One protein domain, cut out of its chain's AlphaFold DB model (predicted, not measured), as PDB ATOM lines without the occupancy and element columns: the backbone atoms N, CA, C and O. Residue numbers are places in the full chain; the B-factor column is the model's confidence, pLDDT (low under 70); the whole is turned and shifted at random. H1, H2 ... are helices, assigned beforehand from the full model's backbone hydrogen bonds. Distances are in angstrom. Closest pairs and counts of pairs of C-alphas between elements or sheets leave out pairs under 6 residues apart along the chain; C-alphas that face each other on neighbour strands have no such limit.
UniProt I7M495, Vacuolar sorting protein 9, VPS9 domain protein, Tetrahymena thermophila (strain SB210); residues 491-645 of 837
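What this domain is: This is residues 491 to 645 of the 837 residues of the protein "Vacuolar sorting protein 9, VPS9 domain protein" of Tetrahymena thermophila (strain SB210) (UniProt I7M495). Two helical hairpins make an elongated, loose model: H3 and H4 with H7 packed on them toward one end, H1 and H2 toward the other. The end of H2 meets the first part of H3 at a wide angle; H6 lies near the middle and packs on H4, while H5 follows H4 toward the H1 and H2 end. The printed part has 155 residues with seven named helices, H1 to H7 in chain order, and no named strand; the class is all helix. The radius of gyration of the C-alphas is 18.6 A, and the spans are 63 by 35 by 23 A.

How they stand to each other: H4, residues 576 to 600, touches H3, residues 551 to 567, opposite ways at a shallow tilt of 4 degrees; their closest C-alphas, Tyr 567 and Ser 582, are 6.9 A apart. With H7, residues 634 to 645, they form an up and down bundle, each helix running against the one before. H7 touches H4 at a steep tilt of 40 degrees, the closest C-alphas being Ile 579 and Ser 643, 5.5 A apart. H6, residues 619 to 630, touches H4 at a steep tilt of 66 degrees, closest at C-alphas 590 and 623, 6.7 A. H2, residues 517 to 541, touches H3 with residues 539 to 541 alone, C-alphas 540 and 553 being closest at 5.1 A. H1, residues 491 to 507, forms a hairpin with H2, closest at C-alphas 499 and 531, 5.9 A. H5, residues 603 to 609, and H2 are near each other. In H1 to H7 every O i to N i+4 pair is within hydrogen-bond range.

Where its parts are: H4 is 36.0 A long, H2 35.7 A, H1 24.4 A and H3 24.3 A. H1 begins at C-alpha 491 (150.026, 123.621, 198.466), and H7 ends at C-alpha 645 (168.314, 161.519, 203.955).

The domain as a whole: The C-alphas farthest apart, Glu 513 and Lys 573, are 62.8 A apart. The printed part has no cut, and no link is long. Confidence is under 70 at 17 residues, among them 491 to 496 and 544 to 547.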
ATOM      1  N   VAL A 491     149.587 122.487 197.626       51.62
ATOM      2  CA  VAL A 491     150.026 123.621 198.466       51.62
ATOM      3  C   VAL A 491     149.131 124.856 198.290       51.62
ATOM      4  O   VAL A 491     148.859 125.573 199.259       51.62
ATOM      5  N   GLY A 492     148.648 125.103 197.066       54.56
ATOM      6  CA  GLY A 492     147.678 126.167 196.797       54.56
ATOM      7  C   GLY A 492     146.314 125.841 197.404       54.56
ATOM      8  O   GLY A 492     145.718 126.675 198.089       54.56
ATOM      9  N   ASP A 493     145.863 124.599 197.232       62.09
ATOM     10  CA  ASP A 493     144.579 124.135 197.755       62.09
ATOM     11  C   ASP A 493     144.557 124.036 199.291       62.09
ATOM     12  O   ASP A 493     143.539 124.349 199.912       62.09
ATOM     13  N   ASP A 494     145.684 123.721 199.931       64.88
ATOM     14  CA  ASP A 494     145.830 123.688 201.388       64.88
ATOM     15  C   ASP A 494     145.734 125.094 201.994       64.88
ATOM     16  O   ASP A 494     145.039 125.302 202.996       64.88
ATOM     17  N   ALA A 495     146.364 126.094 201.365       60.12
ATOM     18  CA  ALA A 495     146.236 127.489 201.783       60.12
ATOM     19  C   ALA A 495     144.778 127.971 201.668       60.12
ATOM     20  O   ALA A 495     144.253 128.612 202.587       60.12
ATOM     21  N   LEU A 496     144.091 127.601 200.584       66.12
ATOM     22  CA  LEU A 496     142.665 127.874 200.395       66.12
ATOM     23  C   LEU A 496     141.786 127.137 201.413       66.12
ATOM     24  O   LEU A 496     140.818 127.710 201.924       66.12
ATOM     25  N   GLY A 497     142.143 125.903 201.767       74.38
ATOM     26  CA  GLY A 497     141.490 125.117 202.810       74.38
ATOM     27  C   GLY A 497     141.580 125.784 204.184       74.38
ATOM     28  O   GLY A 497     140.573 125.891 204.893       74.38
ATOM     29  N   ILE A 498     142.756 126.308 204.543       71.75
ATOM     30  CA  ILE A 498     142.971 127.058 205.789       71.75
ATOM     31  C   ILE A 498     142.121 128.333 205.802       71.75
ATOM     32  O   ILE A 498     141.388 128.564 206.769       71.75
ATOM     33  N   VAL A 499     142.155 129.127 204.727       68.25
ATOM     34  CA  VAL A 499     141.352 130.358 204.608       68.25
ATOM     35  C   VAL A 499     139.859 130.041 204.747       68.25
ATOM     36  O   VAL A 499     139.169 130.669 205.552       68.25
ATOM     37  N   SER A 500     139.372 129.002 204.061       73.25
ATOM     38  CA  SER A 500     137.980 128.539 204.144       73.25
ATOM     39  C   SER A 500     137.567 128.170 205.574       73.25
ATOM     40  O   SER A 500     136.494 128.565 206.041       73.25
ATOM     41  N   ASN A 501     138.429 127.471 206.319       72.62
ATOM     42  CA  ASN A 501     138.158 127.089 207.707       72.62
ATOM     43  C   ASN A 501     138.157 128.292 208.666       72.62
ATOM     44  O   ASN A 501     137.295 128.375 209.548       72.62
ATOM     45  N   VAL A 502     139.069 129.251 208.478       73.50
ATOM     46  CA  VAL A 502     139.103 130.499 209.261       73.50
ATOM     47  C   VAL A 502     137.838 131.322 209.018       73.50
ATOM     48  O   VAL A 502     137.208 131.780 209.974       73.50
ATOM     49  N   ILE A 503     137.401 131.445 207.762       70.44
ATOM     50  CA  ILE A 503     136.168 132.158 207.406       70.44
ATOM     51  C   ILE A 503     134.954 131.482 208.034       70.44
ATOM     52  O   ILE A 503     134.161 132.161 208.684       70.44
ATOM     53  N   LYS A 504     134.816 130.155 207.907       75.62
ATOM     54  CA  LYS A 504     133.705 129.407 208.524       75.62
ATOM     55  C   LYS A 504     133.645 129.644 210.031       75.62
ATOM     56  O   LYS A 504     132.573 129.908 210.569       75.62
ATOM     57  N   THR A 505     134.795 129.622 210.701       72.88
ATOM     58  CA  THR A 505     134.878 129.823 212.154       72.88
ATOM     59  C   THR A 505     134.504 131.252 212.560       72.88
ATOM     60  O   THR A 505     133.732 131.439 213.500       72.88
ATOM     61  N   ASN A 506     134.984 132.265 211.832       68.88
ATOM     62  CA  ASN A 506     134.662 133.670 212.107       68.88
ATOM     63  C   ASN A 506     133.205 134.021 211.770       68.88
ATOM     64  O   ASN A 506     132.581 134.800 212.485       68.88
ATOM     65  N   THR A 507     132.639 133.406 210.730       68.75
ATOM     66  CA  THR A 507     131.240 133.618 210.328       68.75
ATOM     67  C   THR A 507     130.271 133.084 211.386       68.75
ATOM     68  O   THR A 507     129.252 133.711 211.659       68.75
ATOM     69  N   LEU A 508     130.611 131.974 212.055       70.00
ATOM     70  CA  LEU A 508     129.801 131.395 213.135       70.00
ATOM     71  C   LEU A 508     129.764 132.248 214.417       70.00
ATOM     72  O   LEU A 508     128.888 132.044 215.255       70.00
ATOM     73  N   LEU A 509     130.701 133.185 214.599       69.75
ATOM     74  CA  LEU A 509     130.795 134.015 215.807       69.75
ATOM     75  C   LEU A 509     129.922 135.277 215.763       69.75
ATOM     76  O   LEU A 509     129.772 135.951 216.784       69.75
ATOM     77  N   ILE A 510     129.334 135.601 214.614       67.69
ATOM     78  CA  ILE A 510     128.572 136.836 214.425       67.69
ATOM     79  C   ILE A 510     127.095 136.489 214.475       67.69
ATOM     80  O   ILE A 510     126.582 135.786 213.609       67.69
ATOM     81  N   ASN A 511     126.404 136.985 215.503       60.41
ATOM     82  CA  ASN A 511     124.951 136.880 215.583       60.41
ATOM     83  C   ASN A 511     124.343 137.628 214.389       60.41
ATOM     84  O   ASN A 511     124.337 138.858 214.358       60.41
ATOM     85  N   SER A 512     123.830 136.871 213.423       60.25
ATOM     86  CA  SER A 512     123.291 137.348 212.146       60.25
ATOM     87  C   SER A 512     122.020 138.201 212.262       60.25
ATOM     88  O   SER A 512     121.551 138.721 211.259       60.25
ATOM     89  N   GLU A 513     121.455 138.375 213.460       71.81
ATOM     90  CA  GLU A 513     120.153 139.033 213.653       71.81
ATOM     91  C   GLU A 513     120.192 140.575 213.608       71.81
ATOM     92  O   GLU A 513     119.131 141.190 213.604       71.81
ATOM     93  N   VAL A 514     121.370 141.221 213.583       75.12
ATOM     94  CA  VAL A 514     121.478 142.696 213.735       75.12
ATOM     95  C   VAL A 514     122.059 143.421 212.512       75.12
ATOM     96  O   VAL A 514     121.815 144.613 212.346       75.12
ATOM     97  N   LEU A 515     122.800 142.742 211.635       79.38
ATOM     98  CA  LEU A 515     123.418 143.385 210.470       79.38
ATOM     99  C   LEU A 515     122.497 143.297 209.254       79.38
ATOM    100  O   LEU A 515     121.946 142.234 208.966       79.38
ATOM    101  N   GLN A 516     122.353 144.402 208.519       86.00
ATOM    102  CA  GLN A 516     121.701 144.355 207.214       86.00
ATOM    103  C   GLN A 516     122.496 143.420 206.291       86.00
ATOM    104  O   GLN A 516     123.720 143.332 206.388       86.00
ATOM    105  N   GLU A 517     121.813 142.737 205.371       84.50
ATOM    106  CA  GLU A 517     122.429 141.747 204.473       84.50
ATOM    107  C   GLU A 517     123.654 142.311 203.723       84.50
ATOM    108  O   GLU A 517     124.682 141.644 203.616       84.50
ATOM    109  N   LYS A 518     123.599 143.585 203.306       83.38
ATOM    110  CA  LYS A 518     124.720 144.283 202.652       83.38
ATOM    111  C   LYS A 518     125.933 144.484 203.563       83.38
ATOM    112  O   LYS A 518     127.066 144.312 203.116       83.38
ATOM    113  N   ASP A 519     125.709 144.829 204.830       89.06
ATOM    114  CA  ASP A 519     126.790 145.015 205.805       89.06
ATOM    115  C   ASP A 519     127.462 143.679 206.122       89.06
ATOM    116  O   ASP A 519     128.673 143.615 206.334       89.06
ATOM    117  N   PHE A 520     126.681 142.596 206.104       88.12
ATOM    118  CA  PHE A 520     127.187 141.247 206.292       88.12
ATOM    119  C   PHE A 520     128.065 140.785 205.122       88.12
ATOM    120  O   PHE A 520     129.158 140.275 205.367       88.12
ATOM    121  N   GLU A 521     127.655 141.005 203.866       88.62
ATOM    122  CA  GLU A 521     128.490 140.680 202.698       88.62
ATOM    123  C   GLU A 521     129.804 141.494 202.698       88.62
ATOM    124  O   GLU A 521     130.881 140.939 202.473       88.62
ATOM    125  N   LEU A 522     129.746 142.792 203.027       91.06
ATOM    126  CA  LEU A 522     130.945 143.631 203.148       91.06
ATOM    127  C   LEU A 522     131.870 143.135 204.266       91.06
ATOM    128  O   LEU A 522     133.085 143.048 204.088       91.06
ATOM    129  N   TYR A 523     131.301 142.789 205.420       91.12
ATOM    130  CA  TYR A 523     132.050 142.231 206.536       91.12
ATOM    131  C   TYR A 523     132.733 140.908 206.154       91.12
ATOM    132  O   TYR A 523     133.910 140.713 206.472       91.12
ATOM    133  N   GLN A 524     132.030 140.014 205.450       89.12
ATOM    134  CA  GLN A 524     132.613 138.767 204.951       89.12
ATOM    135  C   GLN A 524     133.814 139.040 204.048       89.12
ATOM    136  O   GLN A 524     134.858 138.426 204.253       89.12
ATOM    137  N   ALA A 525     133.708 139.996 203.124       90.44
ATOM    138  CA  ALA A 525     134.814 140.380 202.252       90.44
ATOM    139  C   ALA A 525     136.021 140.937 203.040       90.44
ATOM    140  O   ALA A 525     137.165 140.593 202.739       90.44
ATOM    141  N   VAL A 526     135.797 141.713 204.111       93.06
ATOM    142  CA  VAL A 526     136.875 142.178 205.010       93.06
ATOM    143  C   VAL A 526     137.554 141.011 205.727       93.06
ATOM    144  O   VAL A 526     138.783 140.973 205.822       93.06
ATOM    145  N   VAL A 527     136.780 140.063 206.264       91.44
ATOM    146  CA  VAL A 527     137.332 138.873 206.934       91.44
ATOM    147  C   VAL A 527     138.091 138.000 205.946       91.44
ATOM    148  O   VAL A 527     139.169 137.509 206.283       91.44
ATOM    149  N   TYR A 528     137.564 137.851 204.734       91.44
ATOM    150  CA  TYR A 528     138.205 137.138 203.640       91.44
ATOM    151  C   TYR A 528     139.570 137.749 203.318       91.44
ATOM    152  O   TYR A 528     140.588 137.065 203.418       91.44
ATOM    153  N   TYR A 529     139.602 139.061 203.055       93.69
ATOM    154  CA  TYR A 529     140.823 139.826 202.807       93.69
ATOM    155  C   TYR A 529     141.843 139.661 203.939       93.69
ATOM    156  O   TYR A 529     142.987 139.297 203.689       93.69
ATOM    157  N   LYS A 530     141.426 139.848 205.198       93.56
ATOM    158  CA  LYS A 530     142.323 139.686 206.353       93.56
ATOM    159  C   LYS A 530     142.891 138.275 206.459       93.56
ATOM    160  O   LYS A 530     144.061 138.120 206.791       93.56
ATOM    161  N   SER A 531     142.067 137.262 206.201       92.50
ATOM    162  CA  SER A 531     142.480 135.858 206.289       92.50
ATOM    163  C   SER A 531     143.515 135.533 205.219       92.50
ATOM    164  O   SER A 531     144.539 134.932 205.530       92.50
ATOM    165  N   ILE A 532     143.295 135.982 203.980       94.06
ATOM    166  CA  ILE A 532     144.245 135.721 202.899       94.06
ATOM    167  C   ILE A 532     145.544 136.503 203.074       94.06
ATOM    168  O   ILE A 532     146.615 135.913 202.961       94.06
ATOM    169  N   THR A 533     145.489 137.787 203.445       94.75
ATOM    170  CA  THR A 533     146.711 138.557 203.715       94.75
ATOM    171  C   THR A 533     147.480 137.990 204.897       94.75
ATOM    172  O   THR A 533     148.701 137.990 204.861       94.75
ATOM    173  N   PHE A 534     146.794 137.455 205.913       94.81
ATOM    174  CA  PHE A 534     147.444 136.782 207.034       94.81
ATOM    175  C   PHE A 534     148.174 135.510 206.587       94.81
ATOM    176  O   PHE A 534     149.327 135.319 206.955       94.81
ATOM    177  N   VAL A 535     147.548 134.660 205.765       93.19
ATOM    178  CA  VAL A 535     148.203 133.452 205.227       93.19
ATOM    179  C   VAL A 535     149.409 133.819 204.365       93.19
ATOM    180  O   VAL A 535     150.484 133.248 204.552       93.19
ATOM    181  N   ILE A 536     149.263 134.814 203.483       94.94
ATOM    182  CA  ILE A 536     150.381 135.328 202.687       94.94
ATOM    183  C   ILE A 536     151.487 135.832 203.620       94.94
ATOM    184  O   ILE A 536     152.633 135.429 203.472       94.94
ATOM    185  N   GLU A 537     151.161 136.656 204.615       95.00
ATOM    186  CA  GLU A 537     152.133 137.199 205.567       95.00
ATOM    187  C   GLU A 537     152.874 136.094 206.321       95.00
ATOM    188  O   GLU A 537     154.097 136.141 206.378       95.00
ATOM    189  N   GLN A 538     152.182 135.067 206.826       92.19
ATOM    190  CA  GLN A 538     152.828 133.917 207.469       92.19
ATOM    191  C   GLN A 538     153.774 133.196 206.504       92.19
ATOM    192  O   GLN A 538     154.915 132.906 206.849       92.19
ATOM    193  N   HIS A 539     153.349 132.965 205.261       91.81
ATOM    194  CA  HIS A 539     154.184 132.306 204.253       91.81
ATOM    195  C   HIS A 539     155.441 133.103 203.902       91.81
ATOM    196  O   HIS A 539     156.450 132.514 203.512       91.81
ATOM    197  N   LEU A 540     155.386 134.426 204.048       92.69
ATOM    198  CA  LEU A 540     156.527 135.302 203.845       92.69
ATOM    199  C   LEU A 540     157.392 135.399 205.111       92.69
ATOM    200  O   LEU A 540     158.612 135.333 205.015       92.69
ATOM    201  N   MET A 541     156.803 135.539 206.296       90.69
ATOM    202  CA  MET A 541     157.518 135.877 207.535       90.69
ATOM    203  C   MET A 541     157.998 134.689 208.368       90.69
ATOM    204  O   MET A 541     158.875 134.873 209.203       90.69
ATOM    205  N   GLU A 542     157.446 133.487 208.200       87.31
ATOM    206  CA  GLU A 542     157.823 132.331 209.021       87.31
ATOM    207  C   GLU A 542     159.297 131.947 208.820       87.31
ATOM    208  O   GLU A 542     159.649 131.264 207.859       87.31
ATOM    209  N   GLU A 543     160.163 132.344 209.758       80.94
ATOM    210  CA  GLU A 543     161.588 131.986 209.761       80.94
ATOM    211  C   GLU A 543     161.838 130.541 210.223       80.94
ATOM    212  O   GLU A 543     162.798 129.914 209.777       80.94
ATOM    213  N   ASN A 544     160.951 129.992 211.063       68.00
ATOM    214  CA  ASN A 544     161.265 128.868 211.955       68.00
ATOM    215  C   ASN A 544     160.894 127.463 211.449       68.00
ATOM    216  O   ASN A 544     161.306 126.478 212.061       68.00
ATOM    217  N   ASN A 545     160.156 127.328 210.346       69.88
ATOM    218  CA  ASN A 545     159.787 126.013 209.811       69.88
ATOM    219  C   ASN A 545     160.741 125.599 208.684       69.88
ATOM    220  O   ASN A 545     160.431 125.716 207.503       69.88
ATOM    221  N   PHE A 546     161.915 125.098 209.075       59.47
ATOM    222  CA  PHE A 546     163.006 124.656 208.190       59.47
ATOM    223  C   PHE A 546     162.661 123.499 207.238       59.47
ATOM    224  O   PHE A 546     163.486 123.130 206.407       59.47
ATOM    225  N   THR A 547     161.491 122.874 207.358       68.44
ATOM    226  CA  THR A 547     161.219 121.621 206.646       68.44
ATOM    227  C   THR A 547     160.754 121.810 205.205       68.44
ATOM    228  O   THR A 547     160.896 120.870 204.426       68.44
ATOM    229  N   GLN A 548     160.253 122.989 204.815       77.62
ATOM    230  CA  GLN A 548     159.885 123.285 203.427       77.62
ATOM    231  C   GLN A 548     160.161 124.755 203.092       77.62
ATOM    232  O   GLN A 548     159.493 125.660 203.594       77.62
ATOM    233  N   GLU A 549     161.144 124.998 202.224       79.00
ATOM    234  CA  GLU A 549     161.394 126.325 201.666       79.00
ATOM    235  C   GLU A 549     160.190 126.760 200.825       79.00
ATOM    236  O   GLU A 549     159.964 126.275 199.715       79.00
ATOM    237  N   LYS A 550     159.386 127.684 201.362       88.19
ATOM    238  CA  LYS A 550     158.252 128.255 200.632       88.19
ATOM    239  C   LYS A 550     158.790 129.085 199.455       88.19
ATOM    240  O   LYS A 550     159.537 130.039 199.688       88.19
ATOM    241  N   PRO A 551     158.396 128.803 198.201       91.25
ATOM    242  CA  PRO A 551     158.981 129.453 197.027       91.25
ATOM    243  C   PRO A 551     158.903 130.988 197.024       91.25
ATOM    244  O   PRO A 551     159.848 131.667 196.625       91.25
ATOM    245  N   LEU A 552     157.801 131.556 197.528       93.31
ATOM    246  CA  LEU A 552     157.641 133.009 197.647       93.31
ATOM    247  C   LEU A 552     158.689 133.631 198.573       93.31
ATOM    248  O   LEU A 552     159.228 134.695 198.258       93.31
ATOM    249  N   ARG A 553     159.000 132.966 199.690       93.00
ATOM    250  CA  ARG A 553     160.030 133.406 200.633       93.00
ATOM    251  C   ARG A 553     161.406 133.372 199.979       93.00
ATOM    252  O   ARG A 553     162.123 134.360 200.061       93.00
ATOM    253  N   VAL A 554     161.728 132.296 199.261       92.94
ATOM    254  CA  VAL A 554     162.996 132.166 198.524       92.94
ATOM    255  C   VAL A 554     163.179 133.331 197.547       92.94
ATOM    256  O   VAL A 554     164.226 133.967 197.531       92.94
ATOM    257  N   ILE A 555     162.151 133.681 196.769       95.00
ATOM    258  CA  ILE A 555     162.221 134.819 195.834       95.00
ATOM    259  C   ILE A 555     162.474 136.141 196.566       95.00
ATOM    260  O   ILE A 555     163.316 136.929 196.131       95.00
ATOM    261  N   ARG A 556     161.772 136.379 197.680       95.62
ATOM    262  CA  ARG A 556     161.966 137.577 198.504       95.62
ATOM    263  C   ARG A 556     163.375 137.647 199.074       95.62
ATOM    264  O   ARG A 556     164.025 138.673 198.920       95.62
ATOM    265  N   ASP A 557     163.827 136.585 199.730       95.06
ATOM    266  CA  ASP A 557     165.100 136.559 200.452       95.06
ATOM    267  C   ASP A 557     166.268 136.748 199.476       95.06
ATOM    268  O   ASP A 557     167.154 137.562 199.727       95.06
ATOM    269  N   ASN A 558     166.194 136.128 198.297       95.69
ATOM    270  CA  ASN A 558     167.175 136.320 197.231       95.69
ATOM    271  C   ASN A 558     167.187 137.749 196.672       95.69
ATOM    272  O   ASN A 558     168.254 138.295 196.383       95.69
ATOM    273  N   PHE A 559     166.017 138.378 196.513       97.06
ATOM    274  CA  PHE A 559     165.964 139.787 196.134       97.06
ATOM    275  C   PHE A 559     166.550 140.682 197.228       97.06
ATOM    276  O   PHE A 559     167.319 141.581 196.910       97.06
ATOM    277  N   ILE A 560     166.225 140.437 198.500       97.12
ATOM    278  CA  ILE A 560     166.764 141.199 199.633       97.12
ATOM    279  C   ILE A 560     168.291 141.073 199.675       97.12
ATOM    280  O   ILE A 560     168.976 142.086 199.781       97.12
ATOM    281  N   GLU A 561     168.835 139.864 199.531       96.69
ATOM    282  CA  GLU A 561     170.283 139.636 199.487       96.69
ATOM    283  C   GLU A 561     170.937 140.391 198.322       96.69
ATOM    284  O   GLU A 561     171.929 141.100 198.513       96.69
ATOM    285  N   TYR A 562     170.347 140.306 197.125       96.69
ATOM    286  CA  TYR A 562     170.785 141.087 195.971       96.69
ATOM    287  C   TYR A 562     170.762 142.589 196.276       96.69
ATOM    288  O   TYR A 562     171.767 143.271 196.084       96.69
ATOM    289  N   TYR A 563     169.643 143.095 196.790       97.12
ATOM    290  CA  TYR A 563     169.421 144.509 197.066       97.12
ATOM    291  C   TYR A 563     170.438 145.053 198.077       97.12
ATOM    292  O   TYR A 563     171.055 146.094 197.848       97.12
ATOM    293  N   ILE A 564     170.696 144.305 199.152       96.88
ATOM    294  CA  ILE A 564     171.718 144.636 200.152       96.88
ATOM    295  C   ILE A 564     173.121 144.586 199.541       96.88
ATOM    296  O   ILE A 564     173.937 145.467 199.801       96.88
ATOM    297  N   SER A 565     173.421 143.588 198.710       95.88
ATOM    298  CA  SER A 565     174.732 143.471 198.064       95.88
ATOM    299  C   SER A 565     175.011 144.631 197.103       95.88
ATOM    300  O   SER A 565     176.146 145.113 197.055       95.88
ATOM    301  N   GLN A 566     173.986 145.097 196.377       95.62
ATOM    302  CA  GLN A 566     174.097 146.219 195.443       95.62
ATOM    303  C   GLN A 566     174.175 147.575 196.151       95.62
ATOM    304  O   GLN A 566     175.047 148.372 195.826       95.62
ATOM    305  N   TYR A 567     173.295 147.838 197.122       96.06
ATOM    306  CA  TYR A 567     173.116 149.185 197.684       96.06
ATOM    307  C   TYR A 567     173.618 149.342 199.124       96.06
ATOM    308  O   TYR A 567     173.806 150.459 199.600       96.06
ATOM    309  N   GLY A 568     173.858 148.243 199.840       95.12
ATOM    310  CA  GLY A 568     174.225 148.259 201.258       95.12
ATOM    311  C   GLY A 568     175.700 148.558 201.537       95.12
ATOM    312  O   GLY A 568     176.016 149.127 202.579       95.12
ATOM    313  N   LYS A 569     176.620 148.212 200.623       90.56
ATOM    314  CA  LYS A 569     178.075 148.287 200.884       90.56
ATOM    315  C   LYS A 569     178.613 149.712 201.053       90.56
ATOM    316  O   LYS A 569     179.624 149.879 201.722       90.56
ATOM    317  N   ASN A 570     177.941 150.719 200.492       87.69
ATOM    318  CA  ASN A 570     178.403 152.111 200.469       87.69
ATOM    319  C   ASN A 570     177.278 153.107 200.780       87.69
ATOM    320  O   ASN A 570     177.189 154.153 200.147       87.69
ATOM    321  N   LEU A 571     176.428 152.810 201.765       89.31
ATOM    322  CA  LEU A 571     175.243 153.625 202.062       89.31
ATOM    323  C   LEU A 571     175.507 155.129 202.232       89.31
ATOM    324  O   LEU A 571     174.696 155.943 201.812       89.31
ATOM    325  N   GLN A 572     176.656 155.495 202.804       88.81
ATOM    326  CA  GLN A 572     177.057 156.892 203.013       88.81
ATOM    327  C   GLN A 572     177.577 157.595 201.749       88.81
ATOM    328  O   GLN A 572     177.762 158.808 201.758       88.81
ATOM    329  N   LYS A 573     177.878 156.840 200.688       90.50
ATOM    330  CA  LYS A 573     178.500 157.323 199.446       90.50
ATOM    331  C   LYS A 573     177.641 157.041 198.212       90.50
ATOM    332  O   LYS A 573     178.166 157.099 197.108       90.50
ATOM    333  N   LEU A 574     176.363 156.704 198.396       90.69
ATOM    334  CA  LEU A 574     175.469 156.475 197.267       90.69
ATOM    335  C   LEU A 574     175.311 157.770 196.472       90.69
ATOM    336  O   LEU A 574     174.924 158.805 197.020       90.69
ATOM    337  N   GLU A 575     175.602 157.702 195.178       92.62
ATOM    338  CA  GLU A 575     175.333 158.816 194.276       92.62
ATOM    339  C   GLU A 575     173.818 158.984 194.072       92.62
ATOM    340  O   GLU A 575     173.041 158.032 194.189       92.62
ATOM    341  N   GLU A 576     173.378 160.187 193.694       91.75
ATOM    342  CA  GLU A 576     171.960 160.476 193.427       91.75
ATOM    343  C   GLU A 576     171.348 159.493 192.409       91.75
ATOM    344  O   GLU A 576     170.235 158.998 192.593       91.75
ATOM    345  N   ASN A 577     172.114 159.123 191.378       93.00
ATOM    346  CA  ASN A 577     171.698 158.134 190.383       93.00
ATOM    347  C   ASN A 577     171.489 156.737 190.986       93.00
ATOM    348  O   ASN A 577     170.575 156.018 190.577       93.00
ATOM    349  N   GLU A 578     172.320 156.336 191.950       93.94
ATOM    350  CA  GLU A 578     172.199 155.044 192.630       93.94
ATOM    351  C   GLU A 578     170.999 155.023 193.574       93.94
ATOM    352  O   GLU A 578     170.313 154.007 193.651       93.94
ATOM    353  N   ILE A 579     170.700 156.152 194.223       92.81
ATOM    354  CA  ILE A 579     169.504 156.344 195.053       92.81
ATOM    355  C   ILE A 579     168.232 156.216 194.208       92.81
ATOM    356  O   ILE A 579     167.340 155.432 194.532       92.81
ATOM    357  N   VAL A 580     168.140 156.956 193.098       94.69
ATOM    358  CA  VAL A 580     166.977 156.881 192.198       94.69
ATOM    359  C   VAL A 580     166.803 155.456 191.676       94.69
ATOM    360  O   VAL A 580     165.686 154.935 191.637       94.69
ATOM    361  N   LYS A 581     167.913 154.797 191.333       95.06
ATOM    362  CA  LYS A 581     167.896 153.409 190.887       95.06
ATOM    363  C   LYS A 581     167.457 152.444 191.993       95.06
ATOM    364  O   LYS A 581     166.628 151.587 191.725       95.06
ATOM    365  N   SER A 582     167.949 152.582 193.223       95.75
ATOM    366  CA  SER A 582     167.580 151.692 194.335       95.75
ATOM    367  C   SER A 582     166.087 151.768 194.656       95.75
ATOM    368  O   SER A 582     165.460 150.750 194.961       95.75
ATOM    369  N   ILE A 583     165.494 152.958 194.543       96.31
ATOM    370  CA  ILE A 583     164.054 153.168 194.692       96.31
ATOM    371  C   ILE A 583     163.297 152.488 193.546       96.31
ATOM    372  O   ILE A 583     162.300 151.805 193.791       96.31
ATOM    373  N   GLN A 584     163.759 152.663 192.307       96.88
ATOM    374  CA  GLN A 584     163.122 152.086 191.126       96.88
ATOM    375  C   GLN A 584     163.166 150.552 191.140       96.88
ATOM    376  O   GLN A 584     162.121 149.924 190.977       96.88
ATOM    377  N   ASP A 585     164.324 149.957 191.423       96.94
ATOM    378  CA  ASP A 585     164.507 148.503 191.491       96.94
ATOM    379  C   ASP A 585     163.591 147.882 192.566       96.94
ATOM    380  O   ASP A 585     162.985 146.832 192.345       96.94
ATOM    381  N   LEU A 586     163.406 148.557 193.712       97.81
ATOM    382  CA  LEU A 586     162.475 148.103 194.750       97.81
ATOM    383  C   LEU A 586     161.005 148.196 194.300       97.81
ATOM    384  O   LEU A 586     160.228 147.282 194.580       97.81
ATOM    385  N   LYS A 587     160.605 149.258 193.585       97.38
ATOM    386  CA  LYS A 587     159.237 149.397 193.038       97.38
ATOM    387  C   LYS A 587     158.930 148.348 191.970       97.38
ATOM    388  O   LYS A 587     157.836 147.771 191.960       97.38
ATOM    389  N   GLU A 588     159.884 148.092 191.081       97.00
ATOM    390  CA  GLU A 588     159.771 147.060 190.050       97.00
ATOM    391  C   GLU A 588     159.657 145.676 190.682       97.00
ATOM    392  O   GLU A 588     158.762 144.909 190.316       97.00
ATOM    393  N   PHE A 589     160.475 145.395 191.701       97.81
ATOM    394  CA  PHE A 589     160.367 144.156 192.455       97.81
ATOM    395  C   PHE A 589     159.008 144.010 193.143       97.81
ATOM    396  O   PHE A 589     158.393 142.963 193.002       97.81
ATOM    397  N   VAL A 590     158.492 145.039 193.828       97.88
ATOM    398  CA  VAL A 590     157.157 144.983 194.460       97.88
ATOM    399  C   VAL A 590     156.066 144.646 193.440       97.88
ATOM    400  O   VAL A 590     155.196 143.824 193.722       97.88
ATOM    401  N   THR A 591     156.128 145.245 192.249       97.00
ATOM    402  CA  THR A 591     155.149 145.011 191.176       97.00
ATOM    403  C   THR A 591     155.236 143.582 190.641       97.00
ATOM    404  O   THR A 591     154.221 142.896 190.546       97.00
ATOM    405  N   LEU A 592     156.448 143.106 190.342       96.69
ATOM    406  CA  LEU A 592     156.682 141.725 189.920       96.69
ATOM    407  C   LEU A 592     156.227 140.734 190.996       96.69
ATOM    408  O   LEU A 592     155.559 139.745 190.713       96.69
ATOM    409  N   TYR A 593     156.592 140.999 192.245       97.00
ATOM    410  CA  TYR A 593     156.329 140.110 193.362       97.00
ATOM    411  C   TYR A 593     154.835 139.996 193.667       97.00
ATOM    412  O   TYR A 593     154.349 138.909 193.976       97.00
ATOM    413  N   LEU A 594     154.086 141.088 193.494       97.12
ATOM    414  CA  LEU A 594     152.629 141.074 193.553       97.12
ATOM    415  C   LEU A 594     152.017 140.093 192.553       97.12
ATOM    416  O   LEU A 594     151.085 139.374 192.894       97.12
ATOM    417  N   GLU A 595     152.525 140.044 191.332       96.75
ATOM    418  CA  GLU A 595     151.982 139.157 190.301       96.75
ATOM    419  C   GLU A 595     152.315 137.705 190.552       96.75
ATOM    420  O   GLU A 595     151.454 136.849 190.384       96.75
ATOM    421  N   VAL A 596     153.529 137.441 191.035       96.19
ATOM    422  CA  VAL A 596     153.901 136.105 191.496       96.19
ATOM    423  C   VAL A 596     152.952 135.654 192.609       96.19
ATOM    424  O   VAL A 596     152.492 134.519 192.590       96.19
ATOM    425  N   ILE A 597     152.601 136.537 193.550       96.06
ATOM    426  CA  ILE A 597     151.638 136.235 194.619       96.06
ATOM    427  C   ILE A 597     150.221 136.038 194.069       96.06
ATOM    428  O   ILE A 597     149.532 135.115 194.502       96.06
ATOM    429  N   ARG A 598     149.779 136.878 193.124       96.12
ATOM    430  CA  ARG A 598     148.461 136.748 192.485       96.12
ATOM    431  C   ARG A 598     148.296 135.404 191.804       96.12
ATOM    432  O   ARG A 598     147.294 134.743 192.050       96.12
ATOM    433  N   GLU A 599     149.291 134.997 191.030       95.94
ATOM    434  CA  GLU A 599     149.289 133.714 190.339       95.94
ATOM    435  C   GLU A 599     149.393 132.551 191.337       95.94
ATOM    436  O   GLU A 599     148.596 131.620 191.293       95.94
ATOM    437  N   TYR A 600     150.317 132.634 192.304       94.50
ATOM    438  CA  TYR A 600     150.560 131.564 193.276       94.50
ATOM    439  C   TYR A 600     149.323 131.229 194.124       94.50
ATOM    440  O   TYR A 600     149.045 130.058 194.367       94.50
ATOM    441  N   TYR A 601     148.567 132.240 194.560       94.12
ATOM    442  CA  TYR A 601     147.330 132.039 195.327       94.12
ATOM    443  C   TYR A 601     146.062 132.066 194.466       94.12
ATOM    444  O   TYR A 601     144.969 132.006 195.028       94.12
ATOM    445  N   LYS A 602     146.188 132.195 193.136       95.38
ATOM    446  CA  LYS A 602     145.067 132.400 192.202       95.38
ATOM    447  C   LYS A 602     144.102 133.482 192.705       95.38
ATOM    448  O   LYS A 602     142.897 133.267 192.801       95.38
ATOM    449  N   LEU A 603     144.639 134.640 193.103       94.69
ATOM    450  CA  LEU A 603     143.864 135.691 193.777       94.69
ATOM    451  C   LEU A 603     142.676 136.180 192.941       94.69
ATOM    452  O   LEU A 603     141.652 136.525 193.525       94.69
ATOM    453  N   ASP A 604     142.785 136.164 191.614       95.06
ATOM    454  CA  ASP A 604     141.696 136.555 190.716       95.06
ATOM    455  C   ASP A 604     140.508 135.572 190.815       95.06
ATOM    456  O   ASP A 604     139.378 136.002 191.049       95.06
ATOM    457  N   ASP A 605     140.761 134.254 190.831       94.25
ATOM    458  CA  ASP A 605     139.721 133.232 191.064       94.25
ATOM    459  C   ASP A 605     139.027 133.412 192.424       94.25
ATOM    460  O   ASP A 605     137.864 133.041 192.614       94.25
ATOM    461  N   LEU A 606     139.756 133.923 193.417       89.06
ATOM    462  CA  LEU A 606     139.224 134.171 194.755       89.06
ATOM    463  C   LEU A 606     138.383 135.436 194.824       89.06
ATOM    464  O   LEU A 606     137.380 135.452 195.542       89.06
ATOM    465  N   VAL A 607     138.775 136.469 194.082       93.56
ATOM    466  CA  VAL A 607     137.978 137.683 193.915       93.56
ATOM    467  C   VAL A 607     136.647 137.345 193.244       93.56
ATOM    468  O   VAL A 607     135.606 137.773 193.738       93.56
ATOM    469  N   ASP A 608     136.651 136.487 192.224       93.56
ATOM    470  CA  ASP A 608     135.431 136.065 191.524       93.56
ATOM    471  C   ASP A 608     134.480 135.235 192.405       93.56
ATOM    472  O   ASP A 608     133.255 135.304 192.268       93.56
ATOM    473  N   LYS A 609     135.024 134.456 193.351       90.94
ATOM    474  CA  LYS A 609     134.235 133.609 194.265       90.94
ATOM    475  C   LYS A 609     133.607 134.371 195.433       90.94
ATOM    476  O   LYS A 609     132.651 133.870 196.029       90.94
ATOM    477  N   CYS A 610     134.124 135.544 195.801       89.06
ATOM    478  CA  CYS A 610     133.687 136.286 196.983       89.06
ATOM    479  C   CYS A 610     133.174 137.681 196.600       89.06
ATOM    480  O   CYS A 610     133.936 138.556 196.195       89.06
ATOM    481  N   LYS A 611     131.867 137.921 196.774       90.62
ATOM    482  CA  LYS A 611     131.272 139.241 196.507       90.62
ATOM    483  C   LYS A 611     131.991 140.335 197.301       90.62
ATOM    484  O   LYS A 611     132.235 140.176 198.494       90.62
ATOM    485  N   TYR A 612     132.266 141.462 196.645       91.50
ATOM    486  CA  TYR A 612     132.997 142.619 197.183       91.50
ATOM    487  C   TYR A 612     134.473 142.379 197.532       91.50
ATOM    488  O   TYR A 612     135.117 143.297 198.047       91.50
ATOM    489  N   ALA A 613     135.036 141.191 197.280       90.56
ATOM    490  CA  ALA A 613     136.464 140.958 197.495       90.56
ATOM    491  C   ALA A 613     137.332 141.836 196.583       90.56
ATOM    492  O   ALA A 613     138.405 142.263 197.003       90.56
ATOM    493  N   ASP A 614     136.830 142.189 195.398       93.62
ATOM    494  CA  ASP A 614     137.422 143.143 194.453       93.62
ATOM    495  C   ASP A 614     137.706 144.515 195.088       93.62
ATOM    496  O   ASP A 614     138.695 145.164 194.751       93.62
ATOM    497  N   ARG A 615     136.897 144.940 196.068       94.38
ATOM    498  CA  ARG A 615     137.093 146.211 196.790       94.38
ATOM    499  C   ARG A 615     138.271 146.188 197.761       94.38
ATOM    500  O   ARG A 615     138.787 147.248 198.114       94.38
ATOM    501  N   PHE A 616     138.680 145.006 198.223       94.25
ATOM    502  CA  PHE A 616     139.736 144.849 199.227       94.25
ATOM    503  C   PHE A 616     141.018 144.263 198.641       94.25
ATOM    504  O   PHE A 616     142.099 144.771 198.931       94.25
ATOM    505  N   ILE A 617     140.918 143.251 197.780       94.75
ATOM    506  CA  ILE A 617     142.036 142.631 197.052       94.75
ATOM    507  C   ILE A 617     142.343 143.477 195.802       94.75
ATOM    508  O   ILE A 617     142.415 143.002 194.674       94.75
ATOM    509  N   THR A 618     142.515 144.782 196.000       95.88
ATOM    510  CA  THR A 618     142.943 145.691 194.935       95.88
ATOM    511  C   THR A 618     144.456 145.622 194.768       95.88
ATOM    512  O   THR A 618     145.196 145.275 195.695       95.88
ATOM    513  N   THR A 619     144.945 145.999 193.585       96.12
ATOM    514  CA  THR A 619     146.385 146.159 193.331       96.12
ATOM    515  C   THR A 619     147.024 147.073 194.375       96.12
ATOM    516  O   THR A 619     148.054 146.727 194.941       96.12
ATOM    517  N   ASP A 620     146.373 148.190 194.705       96.00
ATOM    518  CA  ASP A 620     146.905 149.168 195.653       96.00
ATOM    519  C   ASP A 620     147.025 148.620 197.076       96.00
ATOM    520  O   ASP A 620     148.056 148.783 197.730       96.00
ATOM    521  N   ASN A 621     145.989 147.932 197.562       95.69
ATOM    522  CA  ASN A 621     146.004 147.359 198.904       95.69
ATOM    523  C   ASN A 621     147.075 146.275 199.031       95.69
ATOM    524  O   ASN A 621     147.739 146.187 200.065       95.69
ATOM    525  N   LEU A 622     147.277 145.478 197.980       96.88
ATOM    526  CA  LEU A 622     148.320 144.460 197.966       96.88
ATOM    527  C   LEU A 622     149.726 145.064 197.831       96.88
ATOM    528  O   LEU A 622     150.623 144.611 198.535       96.88
ATOM    529  N   ILE A 623     149.932 146.117 197.030       97.06
ATOM    530  CA  ILE A 623     151.209 146.860 196.995       97.06
ATOM    531  C   ILE A 623     151.538 147.400 198.388       97.06
ATOM    532  O   ILE A 623     152.622 147.156 198.912       97.06
ATOM    533  N   ASN A 624     150.582 148.076 199.024       96.00
ATOM    534  CA  ASN A 624     150.728 148.617 200.374       96.00
ATOM    535  C   ASN A 624     151.070 147.529 201.412       96.00
ATOM    536  O   ASN A 624     151.900 147.740 202.306       96.00
ATOM    537  N   PHE A 625     150.447 146.355 201.288       97.06
ATOM    538  CA  PHE A 625     150.733 145.177 202.104       97.06
ATOM    539  C   PHE A 625     152.161 144.654 201.875       97.06
ATOM    540  O   PHE A 625     152.914 144.500 202.836       97.06
ATOM    541  N   LEU A 626     152.586 144.476 200.620       97.31
ATOM    542  CA  LEU A 626     153.932 143.995 200.290       97.31
ATOM    543  C   LEU A 626     155.025 144.986 200.675       97.31
ATOM    544  O   LEU A 626     156.042 144.580 201.232       97.31
ATOM    545  N   CYS A 627     154.810 146.285 200.466       97.56
ATOM    546  CA  CYS A 627     155.711 147.312 200.979       97.56
ATOM    547  C   CYS A 627     155.820 147.222 202.504       97.56
ATOM    548  O   CYS A 627     156.917 147.327 203.040       97.56
ATOM    549  N   SER A 628     154.718 146.966 203.216       96.88
ATOM    550  CA  SER A 628     154.768 146.798 204.671       96.88
ATOM    551  C   SER A 628     155.607 145.591 205.090       96.88
ATOM    552  O   SER A 628     156.330 145.697 206.072       96.88
ATOM    553  N   ILE A 629     155.563 144.495 204.331       96.62
ATOM    554  CA  ILE A 629     156.388 143.298 204.545       96.62
ATOM    555  C   ILE A 629     157.866 143.568 204.243       96.62
ATOM    556  O   ILE A 629     158.724 143.286 205.072       96.62
ATOM    557  N   LEU A 630     158.190 144.137 203.081       97.50
ATOM    558  CA  LEU A 630     159.584 144.371 202.690       97.50
ATOM    559  C   LEU A 630     160.271 145.393 203.599       97.50
ATOM    560  O   LEU A 630     161.433 145.219 203.951       97.50
ATOM    561  N   PHE A 631     159.540 146.419 204.039       97.75
ATOM    562  CA  PHE A 631     160.055 147.441 204.950       97.75
ATOM    563  C   PHE A 631     160.196 146.939 206.396       97.75
ATOM    564  O   PHE A 631     160.777 147.644 207.218       97.75
ATOM    565  N   GLN A 632     159.699 145.743 206.738       96.19
ATOM    566  CA  GLN A 632     160.040 145.117 208.020       96.19
ATOM    567  C   GLN A 632     161.502 144.665 208.056       96.19
ATOM    568  O   GLN A 632     162.073 144.641 209.142       96.19
ATOM    569  N   ASN A 633     162.136 144.387 206.910       97.19
ATOM    570  CA  ASN A 633     163.562 144.088 206.866       97.19
ATOM    571  C   ASN A 633     164.399 145.356 207.134       97.19
ATOM    572  O   ASN A 633     164.352 146.322 206.367       97.19
ATOM    573  N   ASP A 634     165.185 145.334 208.214       97.19
ATOM    574  CA  ASP A 634     166.008 146.458 208.680       97.19
ATOM    575  C   ASP A 634     166.955 146.990 207.609       97.19
ATOM    576  O   ASP A 634     167.104 148.203 207.470       97.19
ATOM    577  N   ALA A 635     167.583 146.103 206.839       97.00
ATOM    578  CA  ALA A 635     168.568 146.492 205.842       97.00
ATOM    579  C   ALA A 635     167.903 147.173 204.639       97.00
ATOM    580  O   ALA A 635     168.353 148.240 204.226       97.00
ATOM    581  N   VAL A 636     166.790 146.625 204.135       97.75
ATOM    582  CA  VAL A 636     166.003 147.256 203.058       97.75
ATOM    583  C   VAL A 636     165.509 148.637 203.489       97.75
ATOM    584  O   VAL A 636     165.707 149.613 202.762       97.75
ATOM    585  N   TYR A 637     164.920 148.743 204.686       98.12
ATOM    586  CA  TYR A 637     164.462 150.030 205.212       98.12
ATOM    587  C   TYR A 637     165.616 151.020 205.368       98.12
ATOM    588  O   TYR A 637     165.487 152.165 204.946       98.12
ATOM    589  N   SER A 638     166.746 150.587 205.933       97.00
ATOM    590  CA  SER A 638     167.919 151.443 206.141       97.00
ATOM    591  C   SER A 638     168.481 151.959 204.822       97.00
ATOM    592  O   SER A 638     168.816 153.137 204.740       97.00
ATOM    593  N   ILE A 639     168.522 151.122 203.778       97.12
ATOM    594  CA  ILE A 639     168.961 151.540 202.444       97.12
ATOM    595  C   ILE A 639     168.084 152.671 201.917       97.12
ATOM    596  O   ILE A 639     168.596 153.731 201.562       97.12
ATOM    597  N   ILE A 640     166.765 152.480 201.923       97.69
ATOM    598  CA  ILE A 640     165.809 153.479 201.435       97.69
ATOM    599  C   ILE A 640     165.817 154.747 202.297       97.69
ATOM    600  O   ILE A 640     165.795 155.861 201.773       97.69
ATOM    601  N   TYR A 641     165.858 154.597 203.618       97.38
ATOM    602  CA  TYR A 641     165.847 155.714 204.554       97.38
ATOM    603  C   TYR A 641     167.105 156.576 204.419       97.38
ATOM    604  O   TYR A 641     166.984 157.782 204.209       97.38
ATOM    605  N   VAL A 642     168.299 155.971 204.447       95.06
ATOM    606  CA  VAL A 642     169.569 156.694 204.257       95.06
ATOM    607  C   VAL A 642     169.611 157.351 202.879       95.06
ATOM    608  O   VAL A 642     169.951 158.528 202.780       95.06
ATOM    609  N   SER A 643     169.169 156.643 201.834       93.94
ATOM    610  CA  SER A 643     169.055 157.206 200.482       93.94
ATOM    611  C   SER A 643     168.210 158.487 200.464       93.94
ATOM    612  O   SER A 643     168.585 159.480 199.845       93.94
ATOM    613  N   HIS A 644     167.093 158.516 201.194       94.69
ATOM    614  CA  HIS A 644     166.243 159.702 201.276       94.69
ATOM    615  C   HIS A 644     166.787 160.817 202.171       94.69
ATOM    616  O   HIS A 644     166.530 161.984 201.876       94.69
ATOM    617  N   CYS A 645     167.581 160.502 203.196       93.75
ATOM    618  CA  CYS A 645     168.314 161.519 203.955       93.75
ATOM    619  C   CYS A 645     169.320 162.286 203.075       93.75
ATOM    620  O   CYS A 645     169.584 163.459 203.330       93.75
TER     621      CYS A 645